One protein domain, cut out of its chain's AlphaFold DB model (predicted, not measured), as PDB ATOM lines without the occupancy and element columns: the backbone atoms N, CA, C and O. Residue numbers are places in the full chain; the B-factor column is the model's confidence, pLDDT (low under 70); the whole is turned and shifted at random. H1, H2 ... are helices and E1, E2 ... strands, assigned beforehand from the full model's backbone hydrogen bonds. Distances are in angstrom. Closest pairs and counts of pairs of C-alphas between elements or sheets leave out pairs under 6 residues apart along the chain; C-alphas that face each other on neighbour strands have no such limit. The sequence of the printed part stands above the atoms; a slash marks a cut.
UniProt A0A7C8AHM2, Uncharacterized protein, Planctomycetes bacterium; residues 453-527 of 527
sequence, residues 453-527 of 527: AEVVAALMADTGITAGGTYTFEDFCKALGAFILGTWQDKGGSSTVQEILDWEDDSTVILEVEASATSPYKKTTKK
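What this domain is: This is residues 453 to 527 of the 527 residues of an uncharacterized protein of Planctomycetes bacterium (UniProt A0A7C8AHM2). A small antiparallel sheet of four strands has one helix, H2, packed across one face, while the other face is bare of named helices; a second helix, H1, sticks out well away from this body on an arm, residues 453 to 467. That arm makes much of the length. The printed part has 75 residues with two named helices and four named strands, in the order H1, H2, E1, E2, E3, E4; the sheet's order is E1, E2, E3, E4, and the class is mixed. The whole is loose, with a radius of gyration of the C-alphas of 14.5 A and spans of 42 by 29 by 18 A.

How they stand to each other: Start at H1, residues 453 to 463: residues 453 to 467 stand free, and H1 is apart from H2, residues 473 to 485. Next look at the sheet, a meander in which each strand is the antiparallel neighbour of the one before: E1, residues 488 to 490, E2, residues 497 to 501, E3, residues 509 to 514, and E4, residues 523 to 526. H2 is on this sheet and runs across the strands, at 78 degrees to E2 on the local plane. It lies over E2 and E3, and only just not over E1, on which 2 of its C-alphas fall. The closest C-alphas of H2 and E2 are those of Ala 482 and Leu 501, 6.5 A apart; those of H2 and E3 are Ala 479 and Leu 511, 7.2 A apart. In the hairpin E1 and E2, find N 499 and O 489 within hydrogen-bond range at 2.8 A. In the hairpin E2 and E3, N 500 and O 511 are 2.8 A apart. In the hairpin E3 and E4, N 512 and O 525 are 2.8 A apart. In H1 and H2 every O i to N i+4 pair is within hydrogen-bond range.

Where its parts are: Find C-alpha 453 at (262.819, -48.049, 41.147); from there H1 runs 15.1 A to C-alpha 463. H2 begins at C-alpha 473, at (254.578, -36.399, 58.317), and is 18.4 A long. E1 measures 7.2 A, E2 12.8 A, E3 13.7 A and E4 10.2 A, ending at C-alpha 526, at (244.717, -44.645, 55.564).

The domain as a whole: The two C-alphas farthest apart are those of Val 455 and Gly 493, at 43.8 A. The printed part has no cut, and no link is long; that from H2 to E1 is tight. The mean pLDDT of the printed part is 74.7, and it is under 70 at residues 453, 457, 459 to 471 and 516 to 521.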
ATOM      1  N   ALA A 453     263.846 -47.114  40.714       64.19
ATOM      2  CA  ALA A 453     262.819 -48.049  41.147       64.19
ATOM      3  C   ALA A 453     263.404 -49.395  41.609       64.19
ATOM      4  O   ALA A 453     262.913 -49.929  42.602       64.19
ATOM      5  N   GLU A 454     264.470 -49.912  40.995       71.19
ATOM      6  CA  GLU A 454     265.194 -51.101  41.476       71.19
ATOM      7  C   GLU A 454     265.871 -50.850  42.824       71.19
ATOM      8  O   GLU A 454     265.792 -51.688  43.726       71.19
ATOM      9  N   VAL A 455     266.465 -49.668  43.007       72.06
ATOM     10  CA  VAL A 455     267.053 -49.268  44.297       72.06
ATOM     11  C   VAL A 455     265.974 -49.174  45.375       72.06
ATOM     12  O   VAL A 455     266.156 -49.675  46.485       72.06
ATOM     13  N   VAL A 456     264.824 -48.576  45.050       71.81
ATOM     14  CA  VAL A 456     263.677 -48.485  45.965       71.81
ATOM     15  C   VAL A 456     263.099 -49.870  46.273       71.81
ATOM     16  O   VAL A 456     262.794 -50.146  47.432       71.81
ATOM     17  N   ALA A 457     263.003 -50.766  45.289       65.94
ATOM     18  CA  ALA A 457     262.508 -52.129  45.473       65.94
ATOM     19  C   ALA A 457     263.432 -52.966  46.372       65.94
ATOM     20  O   ALA A 457     262.944 -53.667  47.259       65.94
ATOM     21  N   ALA A 458     264.751 -52.846  46.202       70.94
ATOM     22  CA  ALA A 458     265.731 -53.488  47.074       70.94
ATOM     23  C   ALA A 458     265.628 -52.969  48.518       70.94
ATOM     24  O   ALA A 458     265.621 -53.760  49.461       70.94
ATOM     25  N   LEU A 459     265.455 -51.655  48.697       67.12
ATOM     26  CA  LEU A 459     265.271 -51.045  50.017       67.12
ATOM     27  C   LEU A 459     263.962 -51.493  50.686       67.12
ATOM     28  O   LEU A 459     263.924 -51.751  51.889       67.12
ATOM     29  N   MET A 460     262.880 -51.601  49.915       64.62
ATOM     30  CA  MET A 460     261.581 -52.075  50.401       64.62
ATOM     31  C   MET A 460     261.611 -53.558  50.788       64.62
ATOM     32  O   MET A 460     261.007 -53.936  51.792       64.62
ATOM     33  N   ALA A 461     262.343 -54.385  50.036       65.75
ATOM     34  CA  ALA A 461     262.516 -55.806  50.327       65.75
ATOM     35  C   ALA A 461     263.323 -56.054  51.613       65.75
ATOM     36  O   ALA A 461     262.985 -56.962  52.370       65.75
ATOM     37  N   ASP A 462     264.340 -55.231  51.884       63.94
ATOM     38  CA  ASP A 462     265.198 -55.367  53.071       63.94
ATOM     39  C   ASP A 462     264.542 -54.800  54.349       63.94
ATOM     40  O   ASP A 462     264.776 -55.282  55.456       63.94
ATOM     41  N   THR A 463     263.656 -53.806  54.208       61.12
ATOM     42  CA  THR A 463     262.987 -53.135  55.343       61.12
ATOM     43  C   THR A 463     261.592 -53.677  55.678       61.12
ATOM     44  O   THR A 463     261.055 -53.361  56.739       61.12
ATOM     45  N   GLY A 464     260.989 -54.498  54.808       57.41
ATOM     46  CA  GLY A 464     259.684 -55.134  55.043       57.41
ATOM     47  C   GLY A 464     258.467 -54.201  54.936       57.41
ATOM     48  O   GLY A 464     257.371 -54.558  55.372       57.41
ATOM     49  N   ILE A 465     258.630 -53.008  54.361       60.19
ATOM     50  CA  ILE A 465     257.551 -52.031  54.170       60.19
ATOM     51  C   ILE A 465     256.663 -52.484  52.998       60.19
ATOM     52  O   ILE A 465     257.111 -52.523  51.855       60.19
ATOM     53  N   THR A 466     255.394 -52.821  53.260       58.19
ATOM     54  CA  THR A 466     254.422 -53.220  52.220       58.19
ATOM     55  C   THR A 466     253.441 -52.095  51.886       58.19
ATOM     56  O   THR A 466     252.994 -51.346  52.753       58.19
ATOM     57  N   ALA A 467     253.146 -51.957  50.590       53.97
ATOM     58  CA  ALA A 467     252.441 -50.834  49.986       53.97
ATOM     59  C   ALA A 467     251.019 -50.612  50.539       53.97
ATOM     60  O   ALA A 467     250.153 -51.482  50.446       53.97
ATOM     61  N   GLY A 468     250.776 -49.401  51.041       50.72
ATOM     62  CA  GLY A 468     249.475 -48.938  51.519       50.72
ATOM     63  C   GLY A 468     249.490 -47.442  51.827       50.72
ATOM     64  O   GLY A 468     249.405 -47.062  52.987       50.72
ATOM     65  N   GLY A 469     249.615 -46.614  50.782       58.31
ATOM     66  CA  GLY A 469     249.528 -45.149  50.843       58.31
ATOM     67  C   GLY A 469     250.761 -44.451  51.432       58.31
ATOM     68  O   GLY A 469     251.336 -44.878  52.427       58.31
ATOM     69  N   THR A 470     251.182 -43.348  50.816       60.84
ATOM     70  CA  THR A 470     252.220 -42.469  51.365       60.84
ATOM     71  C   THR A 470     251.670 -41.813  52.635       60.84
ATOM     72  O   THR A 470     250.743 -41.002  52.564       60.84
ATOM     73  N   TYR A 471     252.213 -42.178  53.797       64.06
ATOM     74  CA  TYR A 471     252.030 -41.406  55.022       64.06
ATOM     75  C   TYR A 471     252.968 -40.204  54.944       64.06
ATOM     76  O   TYR A 471     254.191 -40.349  54.942       64.06
ATOM     77  N   THR A 472     252.403 -39.013  54.826       72.38
ATOM     78  CA  THR A 472     253.135 -37.769  55.042       72.38
ATOM     79  C   THR A 472     253.373 -37.579  56.543       72.38
ATOM     80  O   THR A 472     252.684 -38.162  57.381       72.38
ATOM     81  N   PHE A 473     254.353 -36.752  56.910       71.44
ATOM     82  CA  PHE A 473     254.578 -36.399  58.317       71.44
ATOM     83  C   PHE A 473     253.353 -35.710  58.944       71.44
ATOM     84  O   PHE A 473     253.090 -35.863  60.136       71.44
ATOM     85  N   GLU A 474     252.577 -35.005  58.123       77.06
ATOM     86  CA  GLU A 474     251.306 -34.406  58.513       77.06
ATOM     87  C   GLU A 474     250.285 -35.472  58.934       77.06
ATOM     88  O   GLU A 474     249.724 -35.367  60.022       77.06
ATOM     89  N   ASP A 475     250.133 -36.555  58.161       73.19
ATOM     90  CA  ASP A 475     249.233 -37.668  58.508       73.19
ATOM     91  C   ASP A 475     249.593 -38.298  59.864       73.19
ATOM     92  O   ASP A 475     248.719 -38.647  60.658       73.19
ATOM     93  N   PHE A 476     250.893 -38.421  60.154       75.12
ATOM     94  CA  PHE A 476     251.370 -38.936  61.438       75.12
ATOM     95  C   PHE A 476     251.040 -37.985  62.593       75.12
ATOM     96  O   PHE A 476     250.568 -38.425  63.644       75.12
ATOM     97  N   CYS A 477     251.250 -36.681  62.399       79.50
ATOM     98  CA  CYS A 477     250.921 -35.672  63.405       79.50
ATOM     99  C   CYS A 477     249.416 -35.632  63.692       79.50
ATOM    100  O   CYS A 477     249.027 -35.553  64.857       79.50
ATOM    101  N   LYS A 478     248.576 -35.757  62.658       80.75
ATOM    102  CA  LYS A 478     247.115 -35.780  62.800       80.75
ATOM    103  C   LYS A 478     246.629 -37.028  63.542       80.75
ATOM    104  O   LYS A 478     245.856 -36.904  64.489       80.75
ATOM    105  N   ALA A 479     247.153 -38.210  63.209       76.25
ATOM    106  CA  ALA A 479     246.818 -39.451  63.914       76.25
ATOM    107  C   ALA A 479     247.270 -39.445  65.390       76.25
ATOM    108  O   ALA A 479     246.548 -39.924  66.266       76.25
ATOM    109  N   LEU A 480     248.448 -38.882  65.682       81.62
ATOM    110  CA  LEU A 480     248.948 -38.731  67.050       81.62
ATOM    111  C   LEU A 480     248.115 -37.719  67.853       81.62
ATOM    112  O   LEU A 480     247.778 -37.987  69.006       81.62
ATOM    113  N   GLY A 481     247.757 -36.587  67.241       81.69
ATOM    114  CA  GLY A 481     246.892 -35.569  67.840       81.69
ATOM    115  C   GLY A 481     245.525 -36.133  68.218       81.69
ATOM    116  O   GLY A 481     245.094 -35.985  69.361       81.69
ATOM    117  N   ALA A 482     244.902 -36.880  67.308       82.00
ATOM    118  CA  ALA A 482     243.610 -37.508  67.552       82.00
ATOM    119  C   ALA A 482     243.647 -38.551  68.685       82.00
ATOM    120  O   ALA A 482     242.731 -38.638  69.505       82.00
ATOM    121  N   PHE A 483     244.746 -39.306  68.806       77.00
ATOM    122  CA  PHE A 483     244.924 -40.260  69.904       77.00
ATOM    123  C   PHE A 483     245.091 -39.568  71.266       77.00
ATOM    124  O   PHE A 483     244.551 -40.037  72.267       77.00
ATOM    125  N   ILE A 484     245.822 -38.449  71.309       81.75
ATOM    126  CA  ILE A 484     246.039 -37.655  72.532       81.75
ATOM    127  C   ILE A 484     244.744 -36.971  72.984       81.75
ATOM    128  O   ILE A 484     244.468 -36.913  74.182       81.75
ATOM    129  N   LEU A 485     243.960 -36.453  72.039       83.06
ATOM    130  CA  LEU A 485     242.730 -35.706  72.313       83.06
ATOM    131  C   LEU A 485     241.496 -36.607  72.474       83.06
ATOM    132  O   LEU A 485     240.460 -36.142  72.940       83.06
ATOM    133  N   GLY A 486     241.613 -37.900  72.155       83.31
ATOM    134  CA  GLY A 486     240.525 -38.869  72.286       83.31
ATOM    135  C   GLY A 486     239.453 -38.742  71.202       83.31
ATOM    136  O   GLY A 486     238.319 -39.158  71.425       83.31
ATOM    137  N   THR A 487     239.796 -38.181  70.043       84.31
ATOM    138  CA  THR A 487     238.879 -37.941  68.922       84.31
ATOM    139  C   THR A 487     238.865 -39.147  67.980       84.31
ATOM    140  O   THR A 487     239.479 -39.186  66.913       84.31
ATOM    141  N   TRP A 488     238.182 -40.202  68.421       86.81
ATOM    142  CA  TRP A 488     237.966 -41.424  67.648       86.81
ATOM    143  C   TRP A 488     236.588 -42.012  67.936       86.81
ATOM    144  O   TRP A 488     236.002 -41.782  68.995       86.81
ATOM    145  N   GLN A 489     236.076 -42.793  66.987       86.31
ATOM    146  CA  GLN A 489     234.773 -43.443  67.094       86.31
ATOM    147  C   GLN A 489     234.815 -44.890  66.611       86.31
ATOM    148  O   GLN A 489     235.669 -45.282  65.816       86.31
ATOM    149  N   ASP A 490     233.856 -45.685  67.068       86.88
ATOM    150  CA  ASP A 490     233.622 -47.021  66.533       86.88
ATOM    151  C   ASP A 490     232.949 -46.913  65.161       86.88
ATOM    152  O   ASP A 490     231.887 -46.297  65.012       86.88
ATOM    153  N   LYS A 491     233.536 -47.552  64.146       84.94
ATOM    154  CA  LYS A 491     233.030 -47.482  62.774       84.94
ATOM    155  C   LYS A 491     231.649 -48.119  62.672       84.94
ATOM    156  O   LYS A 491     231.516 -49.338  62.786       84.94
ATOM    157  N   GLY A 492     230.613 -47.312  62.439       79.12
ATOM    158  CA  GLY A 492     229.237 -47.802  62.290       79.12
ATOM    159  C   GLY A 492     228.732 -48.624  63.488       79.12
ATOM    160  O   GLY A 492     227.911 -49.521  63.302       79.12
ATOM    161  N   GLY A 493     229.249 -48.361  64.696       71.25
ATOM    162  CA  GLY A 493     228.919 -49.110  65.916       71.25
ATOM    163  C   GLY A 493     229.666 -50.441  66.091       71.25
ATOM    164  O   GLY A 493     229.275 -51.248  66.935       71.25
ATOM    165  N   SER A 494     230.714 -50.701  65.301       72.75
ATOM    166  CA  SER A 494     231.569 -51.885  65.440       72.75
ATOM    167  C   SER A 494     232.637 -51.705  66.522       72.75
ATOM    168  O   SER A 494     233.476 -50.821  66.414       72.75
ATOM    169  N   SER A 495     232.691 -52.616  67.499       70.75
ATOM    170  CA  SER A 495     233.708 -52.600  68.569       70.75
ATOM    171  C   SER A 495     235.102 -53.091  68.139       70.75
ATOM    172  O   SER A 495     236.016 -53.154  68.962       70.75
ATOM    173  N   THR A 496     235.287 -53.475  66.870       74.31
ATOM    174  CA  THR A 496     236.544 -54.063  66.367       74.31
ATOM    175  C   THR A 496     237.305 -53.180  65.380       74.31
ATOM    176  O   THR A 496     238.474 -53.462  65.099       74.31
ATOM    177  N   VAL A 497     236.677 -52.113  64.875       83.50
ATOM    178  CA  VAL A 497     237.287 -51.152  63.946       83.50
ATOM    179  C   VAL A 497     237.032 -49.743  64.455       83.50
ATOM    180  O   VAL A 497     235.884 -49.314  64.564       83.50
ATOM    181  N   GLN A 498     238.117 -49.029  64.731       86.62
ATOM    182  CA  GLN A 498     238.089 -47.647  65.190       86.62
ATOM    183  C   GLN A 498     238.418 -46.716  64.023       86.62
ATOM    184  O   GLN A 498     239.393 -46.937  63.304       86.62
ATOM    185  N   GLU A 499     237.618 -45.675  63.845       88.81
ATOM    186  CA  GLU A 499     237.909 -44.547  62.966       88.81
ATOM    187  C   GLU A 499     238.590 -43.457  63.790       88.81
ATOM    188  O   GLU A 499     238.031 -42.951  64.765       88.81
ATOM    189  N   ILE A 500     239.813 -43.114  63.399       87.50
ATOM    190  CA  ILE A 500     240.527 -41.948  63.907       87.50
ATOM    191  C   ILE A 500     240.092 -40.761  63.061       87.50
ATOM    192  O   ILE A 500     240.221 -40.791  61.829       87.50
ATOM    193  N   LEU A 501     239.559 -39.748  63.731       85.62
ATOM    194  CA  LEU A 501     239.042 -38.546  63.099       85.62
ATOM    195  C   LEU A 501     240.144 -37.486  63.038       85.62
ATOM    196  O   LEU A 501     241.043 -37.474  63.881       85.62
ATOM    197  N   ASP A 502     240.099 -36.615  62.036       84.00
ATOM    198  CA  ASP A 502     240.969 -35.446  61.997       84.00
ATOM    199  C   ASP A 502     240.652 -34.555  63.200       84.00
ATOM    200  O   ASP A 502     239.509 -34.163  63.421       84.00
ATOM    201  N   TRP A 503     241.669 -34.242  63.999       77.44
ATOM    202  CA  TRP A 503     241.510 -33.442  65.214       77.44
ATOM    203  C   TRP A 503     241.190 -31.970  64.915       77.44
ATOM    204  O   TRP A 503     240.821 -31.226  65.821       77.44
ATOM    205  N   GLU A 504     241.359 -31.530  63.665       81.56
ATOM    206  CA  GLU A 504     241.016 -30.171  63.243       81.56
ATOM    207  C   GLU A 504     239.510 -29.991  62.989       81.56
ATOM    208  O   GLU A 504     239.008 -28.873  63.122       81.56
ATOM    209  N   ASP A 505     238.784 -31.061  62.634       83.88
ATOM    210  CA  ASP A 505     237.368 -30.982  62.245       83.88
ATOM    211  C   ASP A 505     236.425 -31.978  62.944       83.88
ATOM    212  O   ASP A 505     235.209 -31.888  62.749       83.88
ATOM    213  N   ASP A 506     236.956 -32.907  63.742       78.94
ATOM    214  CA  ASP A 506     236.228 -33.936  64.497       78.94
ATOM    215  C   ASP A 506     235.229 -34.767  63.661       78.94
ATOM    216  O   ASP A 506     234.275 -35.338  64.201       78.94
ATOM    217  N   SER A 507     235.409 -34.854  62.338       80.75
ATOM    218  CA  SER A 507     234.439 -35.514  61.449       80.75
ATOM    219  C   SER A 507     235.043 -36.261  60.259       80.75
ATOM    220  O   SER A 507     234.458 -37.252  59.813       80.75
ATOM    221  N   THR A 508     236.209 -35.855  59.758       85.75
ATOM    222  CA  THR A 508     236.880 -36.529  58.642       85.75
ATOM    223  C   THR A 508     237.646 -37.747  59.146       85.75
ATOM    224  O   THR A 508     238.521 -37.630  59.995       85.75
ATOM    225  N   VAL A 509     237.366 -38.938  58.612       85.62
ATOM    226  CA  VAL A 509     238.131 -40.150  58.950       85.62
ATOM    227  C   VAL A 509     239.477 -40.111  58.230       85.62
ATOM    228  O   VAL A 509     239.512 -40.158  57.004       85.62
ATOM    229  N   ILE A 510     240.576 -40.075  58.984       81.19
ATOM    230  CA  ILE A 510     241.947 -40.044  58.438       81.19
ATOM    231  C   ILE A 510     242.641 -41.407  58.514       81.19
ATOM    232  O   ILE A 510     243.544 -41.714  57.730       81.19
ATOM    233  N   LEU A 511     242.209 -42.257  59.448       84.25
ATOM    234  CA  LEU A 511     242.770 -43.585  59.650       84.25
ATOM    235  C   LEU A 511     241.700 -44.542  60.169       84.25
ATOM    236  O   LEU A 511     240.976 -44.231  61.108       84.25
ATOM    237  N   GLU A 512     241.659 -45.747  59.618       86.88
ATOM    238  CA  GLU A 512     240.967 -46.877  60.230       86.88
ATOM    239  C   GLU A 512     241.967 -47.784  60.924       86.88
ATOM    240  O   GLU A 512     242.988 -48.167  60.346       86.88
ATOM    241  N   VAL A 513     241.653 -48.149  62.160       83.00
ATOM    242  CA  VAL A 513     242.474 -49.020  62.986       83.00
ATOM    243  C   VAL A 513     241.666 -50.251  63.360       83.00
ATOM    244  O   VAL A 513     240.673 -50.175  64.080       83.00
ATOM    245  N   GLU A 514     242.126 -51.402  62.896       83.94
ATOM    246  CA  GLU A 514     241.506 -52.698  63.141       83.94
ATOM    247  C   GLU A 514     242.416 -53.559  64.023       83.94
ATOM    248  O   GLU A 514     243.639 -53.618  63.834       83.94
ATOM    249  N   ALA A 515     241.829 -54.243  65.006       75.06
ATOM    250  CA  ALA A 515     242.555 -55.242  65.778       75.06
ATOM    251  C   ALA A 515     242.893 -56.440  64.877       75.06
ATOM    252  O   ALA A 515     242.004 -57.071  64.308       75.06
ATOM    253  N   SER A 516     244.180 -56.765  64.742       68.19
ATOM    254  CA  SER A 516     244.584 -57.923  63.947       68.19
ATOM    255  C   SER A 516     244.249 -59.223  64.679       68.19
ATOM    256  O   SER A 516     244.592 -59.397  65.847       68.19
ATOM    257  N   ALA A 517     243.627 -60.171  63.975       65.00
ATOM    258  CA  ALA A 517     243.352 -61.509  64.503       65.00
ATOM    259  C   ALA A 517     244.617 -62.382  64.636       65.00
ATOM    260  O   ALA A 517     244.575 -63.436  65.268       65.00
ATOM    261  N   THR A 518     245.734 -61.973  64.022       65.00
ATOM    262  CA  THR A 518     246.958 -62.785  63.904       65.00
ATOM    263  C   THR A 518     248.216 -62.094  64.422       65.00
ATOM    264  O   THR A 518     249.272 -62.720  64.468       65.00
ATOM    265  N   SER A 519     248.131 -60.822  64.823       66.69
ATOM    266  CA  SER A 519     249.269 -60.030  65.293       66.69
ATOM    267  C   SER A 519     248.881 -59.185  66.508       66.69
ATOM    268  O   SER A 519     247.778 -58.642  66.530       66.69
ATOM    269  N   PRO A 520     249.775 -59.008  67.500       66.25
ATOM    270  CA  PRO A 520     249.543 -58.060  68.590       66.25
ATOM    271  C   PRO A 520     249.518 -56.597  68.108       66.25
ATOM    272  O   PRO A 520     249.127 -55.711  68.865       66.25
ATOM    273  N   TYR A 521     249.928 -56.332  66.863       69.50
ATOM    274  CA  TYR A 521     249.891 -55.005  66.259       69.50
ATOM    275  C   TYR A 521     248.550 -54.740  65.575       69.50
ATOM    276  O   TYR A 521     247.996 -55.599  64.883       69.50
ATOM    277  N   LYS A 522     248.037 -53.519  65.746       73.38
ATOM    278  CA  LYS A 522     246.830 -53.069  65.054       73.38
ATOM    279  C   LYS A 522     247.141 -52.827  63.577       73.38
ATOM    280  O   LYS A 522     248.194 -52.287  63.240       73.38
ATOM    281  N   LYS A 523     246.222 -53.222  62.700       75.25
ATOM    282  CA  LYS A 523     246.302 -52.940  61.268       75.25
ATOM    283  C   LYS A 523     245.745 -51.545  61.025       75.25
ATOM    284  O   LYS A 523     244.623 -51.259  61.437       75.25
ATOM    285  N   THR A 524     246.514 -50.695  60.358       72.56
ATOM    286  CA  THR A 524     246.087 -49.339  60.014       72.56
ATOM    287  C   THR A 524     245.823 -49.229  58.518       72.56
ATOM    288  O   THR A 524     246.589 -49.736  57.699       72.56
ATOM    289  N   THR A 525     244.726 -48.573  58.156       75.56
ATOM    290  CA  THR A 525     244.372 -48.262  56.770       75.56
ATOM    291  C   THR A 525     244.134 -46.764  56.668       75.56
ATOM    292  O   THR A 525     243.227 -46.246  57.316       75.56
ATOM    293  N   LYS A 526     244.944 -46.062  55.870       75.44
ATOM    294  CA  LYS A 526     244.717 -44.645  55.564       75.44
ATOM    295  C   LYS A 526     243.437 -44.487  54.736       75.44
ATOM    296  O   LYS A 526     243.141 -45.360  53.912       75.44
ATOM    297  N   LYS A 527     242.685 -43.414  54.976       73.19
ATOM    298  CA  LYS A 527     241.493 -43.062  54.198       73.19
ATOM    299  C   LYS A 527     241.716 -41.924  53.231       73.19
ATOM    300  O   LYS A 527     242.626 -41.107  53.487       73.19
TER     301      LYS A 527